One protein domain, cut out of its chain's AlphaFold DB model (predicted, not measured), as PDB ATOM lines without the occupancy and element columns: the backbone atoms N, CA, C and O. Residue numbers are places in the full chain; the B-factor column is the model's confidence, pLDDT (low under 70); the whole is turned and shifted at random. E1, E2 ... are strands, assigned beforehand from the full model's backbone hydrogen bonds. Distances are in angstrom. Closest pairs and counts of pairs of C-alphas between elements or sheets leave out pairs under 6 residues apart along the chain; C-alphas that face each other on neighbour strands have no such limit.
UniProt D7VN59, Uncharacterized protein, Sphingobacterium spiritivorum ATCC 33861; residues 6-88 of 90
ATOM      1  N   PRO A   6      27.622  25.448 -11.008       94.00
ATOM      2  CA  PRO A   6      28.279  24.669  -9.963       94.00
ATOM      3  C   PRO A   6      28.016  25.206  -8.546       94.00
ATOM      4  O   PRO A   6      28.416  24.569  -7.575       94.00
ATOM      5  N   ASP A   7      27.379  26.372  -8.423       96.06
ATOM      6  CA  ASP A   7      27.119  27.054  -7.157       96.06
ATOM      7  C   ASP A   7      25.675  26.804  -6.701       96.06
ATOM      8  O   ASP A   7      24.819  26.351  -7.469       96.06
ATOM      9  N   LYS A   8      25.380  27.134  -5.442       96.50
ATOM     10  CA  LYS A   8      24.041  27.007  -4.860       96.50
ATOM     11  C   LYS A   8      23.563  28.329  -4.293       96.50
ATOM     12  O   LYS A   8      24.287  29.005  -3.570       96.50
ATOM     13  N   LEU A   9      22.311  28.656  -4.564       96.06
ATOM     14  CA  LEU A   9      21.584  29.740  -3.926       96.06
ATOM     15  C   LEU A   9      20.546  29.135  -2.988       96.06
ATOM     16  O   LEU A   9      19.759  28.289  -3.405       96.06
ATOM     17  N   VAL A  10      20.546  29.567  -1.733       96.56
ATOM     18  CA  VAL A  10      19.606  29.132  -0.698       96.56
ATOM     19  C   VAL A  10      18.729  30.312  -0.311       96.56
ATOM     20  O   VAL A  10      19.243  31.387  -0.006       96.56
ATOM     21  N   ARG A  11      17.413  30.111  -0.342       94.50
ATOM     22  CA  ARG A  11      16.414  31.101   0.075       94.50
ATOM     23  C   ARG A  11      16.184  31.046   1.584       94.50
ATOM     24  O   ARG A  11      16.538  30.063   2.234       94.50
ATOM     25  N   GLU A  12      15.538  32.069   2.138       90.31
ATOM     26  CA  GLU A  12      15.182  32.112   3.565       90.31
ATOM     27  C   GLU A  12      14.289  30.932   4.003       90.31
ATOM     28  O   GLU A  12      14.430  30.431   5.117       90.31
ATOM     29  N   ASP A  13      13.438  30.418   3.107       90.19
ATOM     30  CA  ASP A  13      12.600  29.233   3.351       90.19
ATOM     31  C   ASP A  13      13.375  27.895   3.321       90.19
ATOM     32  O   ASP A  13      12.794  26.829   3.532       90.19
ATOM     33  N   GLY A  14      14.686  27.938   3.061       90.50
ATOM     34  CA  GLY A  14      15.572  26.778   2.978       90.50
ATOM     35  C   GLY A  14      15.587  26.079   1.615       90.50
ATOM     36  O   GLY A  14      16.352  25.124   1.433       90.50
ATOM     37  N   SER A  15      14.787  26.531   0.646       93.12
ATOM     38  CA  SER A  15      14.823  25.996  -0.716       93.12
ATOM     39  C   SER A  15      16.123  26.373  -1.432       93.12
ATOM     40  O   SER A  15      16.741  27.404  -1.158       93.12
ATOM     41  N   GLN A  16      16.569  25.494  -2.333       94.75
ATOM     42  CA  GLN A  16      17.883  25.588  -2.970       94.75
ATOM     43  C   GLN A  16      17.760  25.586  -4.489       94.75
ATOM     44  O   GLN A  16      16.985  24.811  -5.050       94.75
ATOM     45  N   LEU A  17      18.572  26.411  -5.143       94.38
ATOM     46  CA  LEU A  17      18.670  26.519  -6.592       94.38
ATOM     47  C   LEU A  17      20.121  26.357  -7.032       94.38
ATOM     48  O   LEU A  17      21.018  26.983  -6.468       94.38
ATOM     49  N   SER A  18      20.349  25.556  -8.070       95.25
ATOM     50  CA  SER A  18      21.634  25.539  -8.768       95.25
ATOM     51  C   SER A  18      21.821  26.846  -9.526       95.25
ATOM     52  O   SER A  18      20.916  27.308 -10.223       95.25
ATOM     53  N   CYS A  19      22.998  27.446  -9.418       94.94
ATOM     54  CA  CYS A  19      23.305  28.716 -10.062       94.94
ATOM     55  C   CYS A  19      24.802  28.857 -10.348       94.94
ATOM     56  O   CYS A  19      25.598  27.949 -10.115       94.94
ATOM     57  N   ARG A  20      25.201  30.016 -10.869       94.44
ATOM     58  CA  ARG A  20      26.599  30.425 -10.934       94.44
ATOM     59  C   ARG A  20      26.749  31.888 -10.567       94.44
ATOM     60  O   ARG A  20      26.147  32.741 -11.218       94.44
ATOM     61  N   PHE A  21      27.570  32.176  -9.570       92.88
ATOM     62  CA  PHE A  21      27.906  33.534  -9.175       92.88
ATOM     63  C   PHE A  21      29.101  34.041  -9.984       92.88
ATOM     64  O   PHE A  21      30.098  33.349 -10.196       92.88
ATOM     65  N   TYR A  22      29.008  35.287 -10.432       90.00
ATOM     66  CA  TYR A  22      30.075  35.999 -11.119       90.00
ATOM     67  C   TYR A  22      30.296  37.353 -10.447       90.00
ATOM     68  O   TYR A  22      29.322  38.079 -10.243       90.00
ATOM     69  N   PRO A  23      31.551  37.736 -10.141       86.69
ATOM     70  CA  PRO A  23      31.858  39.085  -9.684       86.69
ATOM     71  C   PRO A  23      31.342  40.108 -10.691       86.69
ATOM     72  O   PRO A  23      31.638  40.025 -11.891       86.69
ATOM     73  N   ASN A  24      30.555  41.066 -10.219       76.00
ATOM     74  CA  ASN A  24      29.859  41.987 -11.096       76.00
ATOM     75  C   ASN A  24      30.711  43.207 -11.471       76.00
ATOM     76  O   ASN A  24      30.344  44.353 -11.234       76.00
ATOM     77  N   ASN A  25      31.846  42.969 -12.128       67.81
ATOM     78  CA  ASN A  25      32.736  44.049 -12.572       67.81
ATOM     79  C   ASN A  25      32.129  44.905 -13.705       67.81
ATOM     80  O   ASN A  25      32.714  45.916 -14.088       67.81
ATOM     81  N   ARG A  26      31.000  44.480 -14.296       59.19
ATOM     82  CA  ARG A  26      30.378  45.120 -15.468       59.19
ATOM     83  C   ARG A  26      29.136  45.951 -15.151       59.19
ATOM     84  O   ARG A  26      28.776  46.766 -15.993       59.19
ATOM     85  N   SER A  27      28.486  45.777 -14.000       57.91
ATOM     86  CA  SER A  27      27.319  46.592 -13.617       57.91
ATOM     87  C   SER A  27      27.613  47.592 -12.501       57.91
ATOM     88  O   SER A  27      26.747  47.842 -11.665       57.91
ATOM     89  N   ALA A  28      28.809  48.188 -12.508       55.72
ATOM     90  CA  ALA A  28      29.092  49.378 -11.708       55.72
ATOM     91  C   ALA A  28      27.954  50.402 -11.920       55.72
ATOM     92  O   ALA A  28      27.771  50.889 -13.036       55.72
ATOM     93  N   GLY A  29      27.142  50.648 -10.887       63.53
ATOM     94  CA  GLY A  29      25.958  51.512 -10.956       63.53
ATOM     95  C   GLY A  29      24.620  50.858 -10.587       63.53
ATOM     96  O   GLY A  29      23.670  51.591 -10.312       63.53
ATOM     97  N   LEU A  30      24.514  49.524 -10.531       76.56
ATOM     98  CA  LEU A  30      23.371  48.886  -9.866       76.56
ATOM     99  C   LEU A  30      23.578  48.989  -8.357       76.56
ATOM    100  O   LEU A  30      24.506  48.390  -7.815       76.56
ATOM    101  N   LYS A  31      22.703  49.743  -7.692       77.94
ATOM    102  CA  LYS A  31      22.734  49.923  -6.245       77.94
ATOM    103  C   LYS A  31      21.580  49.188  -5.584       77.94
ATOM    104  O   LYS A  31      20.487  49.122  -6.143       77.94
ATOM    105  N   LYS A  32      21.813  48.694  -4.375       83.06
ATOM    106  CA  LYS A  32      20.775  48.205  -3.467       83.06
ATOM    107  C   LYS A  32      20.836  48.958  -2.146       83.06
ATOM    108  O   LYS A  32      21.875  49.520  -1.799       83.06
ATOM    109  N   ILE A  33      19.737  48.954  -1.404       77.94
ATOM    110  CA  ILE A  33      19.705  49.524  -0.058       77.94
ATOM    111  C   ILE A  33      20.131  48.448   0.940       77.94
ATOM    112  O   ILE A  33      19.529  47.380   0.999       77.94
ATOM    113  N   LYS A  34      21.165  48.733   1.732       74.12
ATOM    114  CA  LYS A  34      21.613  47.901   2.852       74.12
ATOM    115  C   LYS A  34      21.769  48.786   4.081       74.12
ATOM    116  O   LYS A  34      22.507  49.765   4.038       74.12
ATOM    117  N   ASP A  35      21.024  48.484   5.140       81.56
ATOM    118  CA  ASP A  35      21.039  49.240   6.402       81.56
ATOM    119  C   ASP A  35      20.802  50.758   6.221       81.56
ATOM    120  O   ASP A  35      21.374  51.592   6.918       81.56
ATOM    121  N   GLY A  36      19.963  51.129   5.244       78.88
ATOM    122  CA  GLY A  36      19.656  52.525   4.910       78.88
ATOM    123  C   GLY A  36      20.702  53.240   4.044       78.88
ATOM    124  O   GLY A  36      20.504  54.407   3.711       78.88
ATOM    125  N   ALA A  37      21.780  52.560   3.643       81.50
ATOM    126  CA  ALA A  37      22.791  53.079   2.726       81.50
ATOM    127  C   ALA A  37      22.679  52.428   1.338       81.50
ATOM    128  O   ALA A  37      22.427  51.230   1.216       81.50
ATOM    129  N   GLU A  38      22.906  53.208   0.280       82.56
ATOM    130  CA  GLU A  38      23.057  52.660  -1.069       82.56
ATOM    131  C   GLU A  38      24.434  51.996  -1.217       82.56
ATOM    132  O   GLU A  38      25.464  52.648  -1.032       82.56
ATOM    133  N   VAL A  39      24.458  50.718  -1.591       82.06
ATOM    134  CA  VAL A  39      25.680  49.946  -1.858       82.06
ATOM    135  C   VAL A  39      25.638  49.345  -3.258       82.06
ATOM    136  O   VAL A  39      24.571  48.963  -3.736       82.06
ATOM    137  N   ASP A  40      26.791  49.240  -3.919       84.44
ATOM    138  CA  ASP A  40      26.888  48.597  -5.231       84.44
ATOM    139  C   ASP A  40      26.652  47.082  -5.140       84.44
ATOM    140  O   ASP A  40      27.122  46.403  -4.219       84.44
ATOM    141  N   VAL A  41      25.949  46.551  -6.140       87.00
ATOM    142  CA  VAL A  41      25.785  45.113  -6.382       87.00
ATOM    143  C   VAL A  41      27.152  44.470  -6.602       87.00
ATOM    144  O   VAL A  41      27.949  44.924  -7.427       87.00
ATOM    145  N   LYS A  42      27.412  43.369  -5.900       84.88
ATOM    146  CA  LYS A  42      28.707  42.678  -5.917       84.88
ATOM    147  C   LYS A  42      28.728  41.503  -6.878       84.88
ATOM    148  O   LYS A  42      29.781  41.215  -7.453       84.88
ATOM    149  N   PHE A  43      27.592  40.839  -7.075       90.88
ATOM    150  CA  PHE A  43      27.529  39.633  -7.890       90.88
ATOM    151  C   PHE A  43      26.356  39.632  -8.863       90.88
ATOM    152  O   PHE A  43      25.254  40.093  -8.573       90.88
ATOM    153  N   THR A  44      26.617  39.036 -10.020       91.81
ATOM    154  CA  THR A  44      25.602  38.589 -10.966       91.81
ATOM    155  C   THR A  44      25.441  37.088 -10.800       91.81
ATOM    156  O   THR A  44      26.425  36.352 -10.724       91.81
ATOM    157  N   ILE A  45      24.203  36.625 -10.774       93.06
ATOM    158  CA  ILE A  45      23.828  35.236 -10.549       93.06
ATOM    159  C   ILE A  45      23.199  34.719 -11.835       93.06
ATOM    160  O   ILE A  45      22.137  35.184 -12.242       93.06
ATOM    161  N   ALA A  46      23.845  33.759 -12.485       93.50
ATOM    162  CA  ALA A  46      23.269  33.043 -13.613       93.50
ATOM    163  C   ALA A  46      22.499  31.820 -13.108       93.50
ATOM    164  O   ALA A  46      23.022  31.024 -12.331       93.50
ATOM    165  N   LEU A  47      21.271  31.656 -13.584       94.81
ATOM    166  CA  LEU A  47      20.337  30.617 -13.164       94.81
ATOM    167  C   LEU A  47      19.842  29.823 -14.390       94.81
ATOM    168  O   LEU A  47      19.747  30.390 -15.489       94.81
ATOM    169  N   PRO A  48      19.502  28.530 -14.230       93.44
ATOM    170  CA  PRO A  48      18.765  27.764 -15.235       93.44
ATOM    171  C   PRO A  48      17.475  28.476 -15.682       93.44
ATOM    172  O   PRO A  48      16.854  29.201 -14.900       93.44
ATOM    173  N   VAL A  49      17.056  28.286 -16.938       90.25
ATOM    174  CA  VAL A  49      15.867  28.956 -17.521       90.25
ATOM    175  C   VAL A  49      14.573  28.603 -16.777       90.25
ATOM    176  O   VAL A  49      13.673  29.430 -16.660       90.25
ATOM    177  N   ASP A  50      14.497  27.391 -16.247       89.19
ATOM    178  CA  ASP A  50      13.384  26.836 -15.480       89.19
ATOM    179  C   ASP A  50      13.395  27.236 -13.995       89.19
ATOM    180  O   ASP A  50      12.494  26.853 -13.248       89.19
ATOM    181  N   SER A  51      14.363  28.054 -13.564       91.06
ATOM    182  CA  SER A  51      14.436  28.505 -12.173       91.06
ATOM    183  C   SER A  51      13.179  29.287 -11.761       91.06
ATOM    184  O   SER A  51      12.671  30.132 -12.523       91.06
ATOM    185  N   PRO A  52      12.672  29.064 -10.534       91.00
ATOM    186  CA  PRO A  52      11.582  29.859  -9.996       91.00
ATOM    187  C   PRO A  52      11.981  31.335  -9.945       91.00
ATOM    188  O   PRO A  52      13.152  31.685  -9.790       91.00
ATOM    189  N   MET A  53      10.991  32.210 -10.109       89.38
ATOM    190  CA  MET A  53      11.214  33.648 -10.028       89.38
ATOM    191  C   MET A  53      11.722  34.006  -8.629       89.38
ATOM    192  O   MET A  53      11.225  33.460  -7.641       89.38
ATOM    193  N   LEU A  54      12.718  34.887  -8.575       91.56
ATOM    194  CA  LEU A  54      13.183  35.510  -7.342       91.56
ATOM    195  C   LEU A  54      12.496  36.864  -7.196       91.56
ATOM    196  O   LEU A  54      12.325  37.582  -8.189       91.56
ATOM    197  N   LEU A  55      12.085  37.197  -5.980       91.12
ATOM    198  CA  LEU A  55      11.532  38.507  -5.666       91.12
ATOM    199  C   LEU A  55      12.674  39.497  -5.417       91.12
ATOM    200  O   LEU A  55      13.730  39.134  -4.904       91.12
ATOM    201  N   VAL A  56      12.465  40.762  -5.785       89.50
ATOM    202  CA  VAL A  56      13.345  41.842  -5.318       89.50
ATOM    203  C   VAL A  56      13.228  41.914  -3.796       89.50
ATOM    204  O   VAL A  56      12.149  41.683  -3.252       89.50
ATOM    205  N   ASP A  57      14.348  42.175  -3.129       89.12
ATOM    206  CA  ASP A  57      14.520  42.150  -1.675       89.12
ATOM    207  C   ASP A  57      14.409  40.768  -1.010       89.12
ATOM    208  O   ASP A  57      14.581  40.656   0.203       89.12
ATOM    209  N   GLU A  58      14.220  39.693  -1.785       92.06
ATOM    210  CA  GLU A  58      14.320  38.324  -1.273       92.06
ATOM    211  C   GLU A  58      15.721  38.075  -0.705       92.06
ATOM    212  O   GLU A  58      16.726  38.302  -1.387       92.06
ATOM    213  N   VAL A  59      15.789  37.612   0.545       92.88
ATOM    214  CA  VAL A  59      17.049  37.327   1.235       92.88
ATOM    215  C   VAL A  59      17.556  35.951   0.825       92.88
ATOM    216  O   VAL A  59      16.857  34.943   0.966       92.88
ATOM    217  N   ILE A  60      18.795  35.912   0.336       94.50
ATOM    218  CA  ILE A  60      19.443  34.684  -0.119       94.50
ATOM    219  C   ILE A  60      20.836  34.519   0.491       94.50
ATOM    220  O   ILE A  60      21.495  35.480   0.897       94.50
ATOM    221  N   THR A  61      21.307  33.276   0.496       96.44
ATOM    222  CA  THR A  61      22.690  32.907   0.809       96.44
ATOM    223  C   THR A  61      23.267  32.113  -0.357       96.44
ATOM    224  O   THR A  61      22.674  31.139  -0.817       96.44
ATOM    225  N   GLY A  62      24.421  32.545  -0.856       95.75
ATOM    226  CA  GLY A  62      25.141  31.909  -1.955       95.75
ATOM    227  C   GLY A  62      26.299  31.064  -1.442       95.75
ATOM    228  O   GLY A  62      27.113  31.549  -0.654       95.75
ATOM    229  N   TYR A  63      26.393  29.835  -1.936       96.88
ATOM    230  CA  TYR A  63      27.479  28.899  -1.674       96.88
ATOM    231  C   TYR A  63      28.186  28.561  -2.978       96.88
ATOM    232  O   TYR A  63      27.529  28.272  -3.978       96.88
ATOM    233  N   ASP A  64      29.512  28.567  -2.967       95.06
ATOM    234  CA  ASP A  64      30.288  28.082  -4.102       95.06
ATOM    235  C   ASP A  64      30.199  26.547  -4.228       95.06
ATOM    236  O   ASP A  64      29.632  25.842  -3.385       95.06
ATOM    237  N   ARG A  65      30.813  26.004  -5.281       94.12
ATOM    238  CA  ARG A  65      30.898  24.551  -5.507       94.12
ATOM    239  C   ARG A  65      31.520  23.741  -4.360       94.12
ATOM    240  O   ARG A  65      31.304  22.533  -4.291       94.12
ATOM    241  N   ASN A  66      32.343  24.365  -3.516       93.56
ATOM    242  CA  ASN A  66      33.011  23.719  -2.385       93.56
ATOM    243  C   ASN A  66      32.177  23.822  -1.095       93.56
ATOM    244  O   ASN A  66      32.529  23.202  -0.093       93.56
ATOM    245  N   GLY A  67      31.065  24.564  -1.118       92.75
ATOM    246  CA  GLY A  67      30.228  24.838   0.046       92.75
ATOM    247  C   GLY A  67      30.687  26.045   0.867       92.75
ATOM    248  O   GLY A  67      30.196  26.232   1.980       92.75
ATOM    249  N   GLU A  68      31.602  26.865   0.351       96.31
ATOM    250  CA  GLU A  68      32.010  28.115   0.991       96.31
ATOM    251  C   GLU A  68      30.966  29.207   0.746       96.31
ATOM    252  O   GLU A  68      30.435  29.355  -0.355       96.31
ATOM    253  N   VAL A  69      30.667  29.994   1.781       95.56
ATOM    254  CA  VAL A  69      29.719  31.110   1.685       95.56
ATOM    255  C   VAL A  69      30.367  32.266   0.922       95.56
ATOM    256  O   VAL A  69      31.348  32.847   1.381       95.56
ATOM    257  N   ILE A  70      29.773  32.639  -0.210       93.38
ATOM    258  CA  ILE A  70      30.208  33.765  -1.056       93.38
ATOM    259  C   ILE A  70      29.266  34.971  -0.969       93.38
ATOM    260  O   ILE A  70      29.680  36.106  -1.200       93.38
ATOM    261  N   VAL A  71      28.007  34.731  -0.597       92.38
ATOM    262  CA  VAL A  71      26.988  35.752  -0.333       92.38
ATOM    263  C   VAL A  71      26.258  35.336   0.935       92.38
ATOM    264  O   VAL A  71      25.776  34.210   1.004       92.38
ATOM    265  N   TRP A  72      26.182  36.211   1.935       93.38
ATOM    266  CA  TRP A  72      25.582  35.889   3.231       93.38
ATOM    267  C   TRP A  72      24.394  36.796   3.522       93.38
ATOM    268  O   TRP A  72      24.595  37.993   3.737       93.38
ATOM    269  N   GLN A  73      23.192  36.210   3.564       92.94
ATOM    270  CA  GLN A  73      21.944  36.887   3.941       92.94
ATOM    271  C   GLN A  73      21.800  38.267   3.281       92.94
ATOM    272  O   GLN A  73      21.632  39.290   3.945       92.94
ATOM    273  N   ASP A  74      21.918  38.291   1.957       90.75
ATOM    274  CA  ASP A  74      21.856  39.509   1.154       90.75
ATOM    275  C   ASP A  74      20.602  39.498   0.273       90.75
ATOM    276  O   ASP A  74      20.162  38.448  -0.194       90.75
ATOM    277  N   SER A  75      20.035  40.681   0.038       91.06
ATOM    278  CA  SER A  75      18.846  40.868  -0.794       91.06
ATOM    279  C   SER A  75      19.146  40.819  -2.294       91.06
ATOM    280  O   SER A  75      20.157  41.365  -2.753       91.06
ATOM    281  N   ILE A  76      18.223  40.230  -3.062       91.50
ATOM    282  CA  ILE A  76      18.174  40.334  -4.525       91.50
ATOM    283  C   ILE A  76      17.828  41.772  -4.933       91.50
ATOM    284  O   ILE A  76      16.759  42.278  -4.604       91.50
ATOM    285  N   ALA A  77      18.690  42.414  -5.717       91.06
ATOM    286  CA  ALA A  77      18.450  43.765  -6.229       91.06
ATOM    287  C   ALA A  77      17.542  43.773  -7.471       91.06
ATOM    288  O   ALA A  77      16.692  44.643  -7.638       91.06
ATOM    289  N   ILE A  78      17.739  42.813  -8.376       90.00
ATOM    290  CA  ILE A  78      16.954  42.678  -9.605       90.00
ATOM    291  C   ILE A  78      17.010  41.236 -10.105       90.00
ATOM    292  O   ILE A  78      18.024  40.552  -9.965       90.00
ATOM    293  N   PHE A  79      15.914  40.785 -10.710       91.81
ATOM    294  CA  PHE A  79      15.807  39.495 -11.377       91.81
ATOM    295  C   PHE A  79      15.152  39.670 -12.747       91.81
ATOM    296  O   PHE A  79      14.126  40.340 -12.870       91.81
ATOM    297  N   HIS A  80      15.722  39.057 -13.782       90.06
ATOM    298  CA  HIS A  80      15.124  39.034 -15.111       90.06
ATOM    299  C   HIS A  80      15.259  37.662 -15.773       90.06
ATOM    300  O   HIS A  80      16.263  36.959 -15.633       90.06
ATOM    301  N   ARG A  81      14.228  37.283 -16.534       90.12
ATOM    302  CA  ARG A  81      14.196  36.042 -17.315       90.12
ATOM    303  C   ARG A  81      14.597  36.330 -18.758       90.12
ATOM    304  O   ARG A  81      13.894  37.054 -19.459       90.12
ATOM    305  N   GLY A  82      15.724  35.776 -19.193       82.75
ATOM    306  CA  GLY A  82      16.167  35.813 -20.584       82.75
ATOM    307  C   GLY A  82      15.737  34.567 -21.362       82.75
ATOM    308  O   GLY A  82      15.310  33.572 -20.785       82.75
ATOM    309  N   GLN A  83      15.896  34.598 -22.691       79.69
ATOM    310  CA  GLN A  83      15.576  33.454 -23.561       79.69
ATOM    311  C   GLN A  83      16.469  32.227 -23.318       79.69
ATOM    312  O   GLN A  83      16.048  31.107 -23.587       79.69
ATOM    313  N   LEU A  84      17.704  32.435 -22.844       82.75
ATOM    314  CA  LEU A  84      18.721  31.380 -22.720       82.75
ATOM    315  C   LEU A  84      19.156  31.102 -21.274       82.75
ATOM    316  O   LEU A  84      19.811  30.095 -21.030       82.75
ATOM    317  N   HIS A  85      18.842  31.994 -20.333       86.88
ATOM    318  CA  HIS A  85      19.124  31.838 -18.903       86.88
ATOM    319  C   HIS A  85      18.334  32.867 -18.084       86.88
ATOM    320  O   HIS A  85      17.885  33.888 -18.614       86.88
ATOM    321  N   CYS A  86      18.189  32.608 -16.785       92.25
ATOM    322  CA  CYS A  86      17.719  33.595 -15.816       92.25
ATOM    323  C   CYS A  86      18.918  34.335 -15.205       92.25
ATOM    324  O   CYS A  86      19.995  33.751 -15.053       92.25
ATOM    325  N   VAL A  87      18.740  35.607 -14.847       92.56
ATOM    326  CA  VAL A  87      19.796  36.426 -14.236       92.56
ATOM    327  C   VAL A  87      19.250  37.153 -13.016       92.56
ATOM    328  O   VAL A  87      18.245  37.858 -13.105       92.56
ATOM    329  N   ALA A  88      19.940  37.005 -11.889       92.06
ATOM    330  CA  ALA A  88      19.696  37.753 -10.662       92.06
ATOM    331  C   ALA A  88      20.941  38.549 -10.253       92.06
ATOM    332  O   ALA A  88      22.033  38.307 -10.766       92.06
TER     333      ALA A  88
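This is residues 6 to 88 of the 90 residues of an uncharacterized protein of Sphingobacterium spiritivorum ATCC 33861 (UniProt D7VN59). One antiparallel sheet of seven strands curls round like part of a barrel, open between its edge strands E7 and E8, and a small hairpin, E3 and E4, lies off one end. It is a folded sheet, bent back on itself into two leaves: E7 and E6 face E2, E5, E9 and E8, with E1 as the hinge. The printed part has 83 residues with no named helix and nine named strands, E1 to E9 along the chain; the sheet's order is E7 - E6 - E1 - E2 - E5 - E9 - E8, and the class is all strand. The whole is compact, with a radius of gyration of the C-alphas of 12.1 A and spans of 31 by 28 by 22 A.

E1, residues 7 to 11, begins at C-alpha 7 (27.119, 27.054, -7.157). E2, residues 16 to 23, is 20.6 A long and bends by 56 degrees at residue 19. E3 is residues 31 to 34, E4 37 to 40, E5 43 to 47 and E6 59 to 63. E7, residues 69 to 75, is 14.8 A long. E8 is residues 78 to 81, and E9, residues 86 to 88, ends at C-alpha 88 (19.696, 37.753, -10.662).

In the strongly twisted large sheet, E2 pairs with E1 over residues 16 to 19, N 9 and O 17 being 2.8 A apart, and with E5 over residues 20 to 23, N 22 and O 44 being 2.8 A apart. E7 runs on into E8 across a break of 2 residues, at 99 degrees. In the hairpin of E3 and E4, N 32 and O 39 are 2.8 A apart. E3 and E7 are near each other, with 5 pairs of C-alphas within 10 A.

The C-alphas farthest apart, of Gly 36 and Leu 84, are 34.8 A apart. The printed part has no cut. The link from E5 to E6, 11 residues, is long. Residues 25 to 29 have pLDDT under 70.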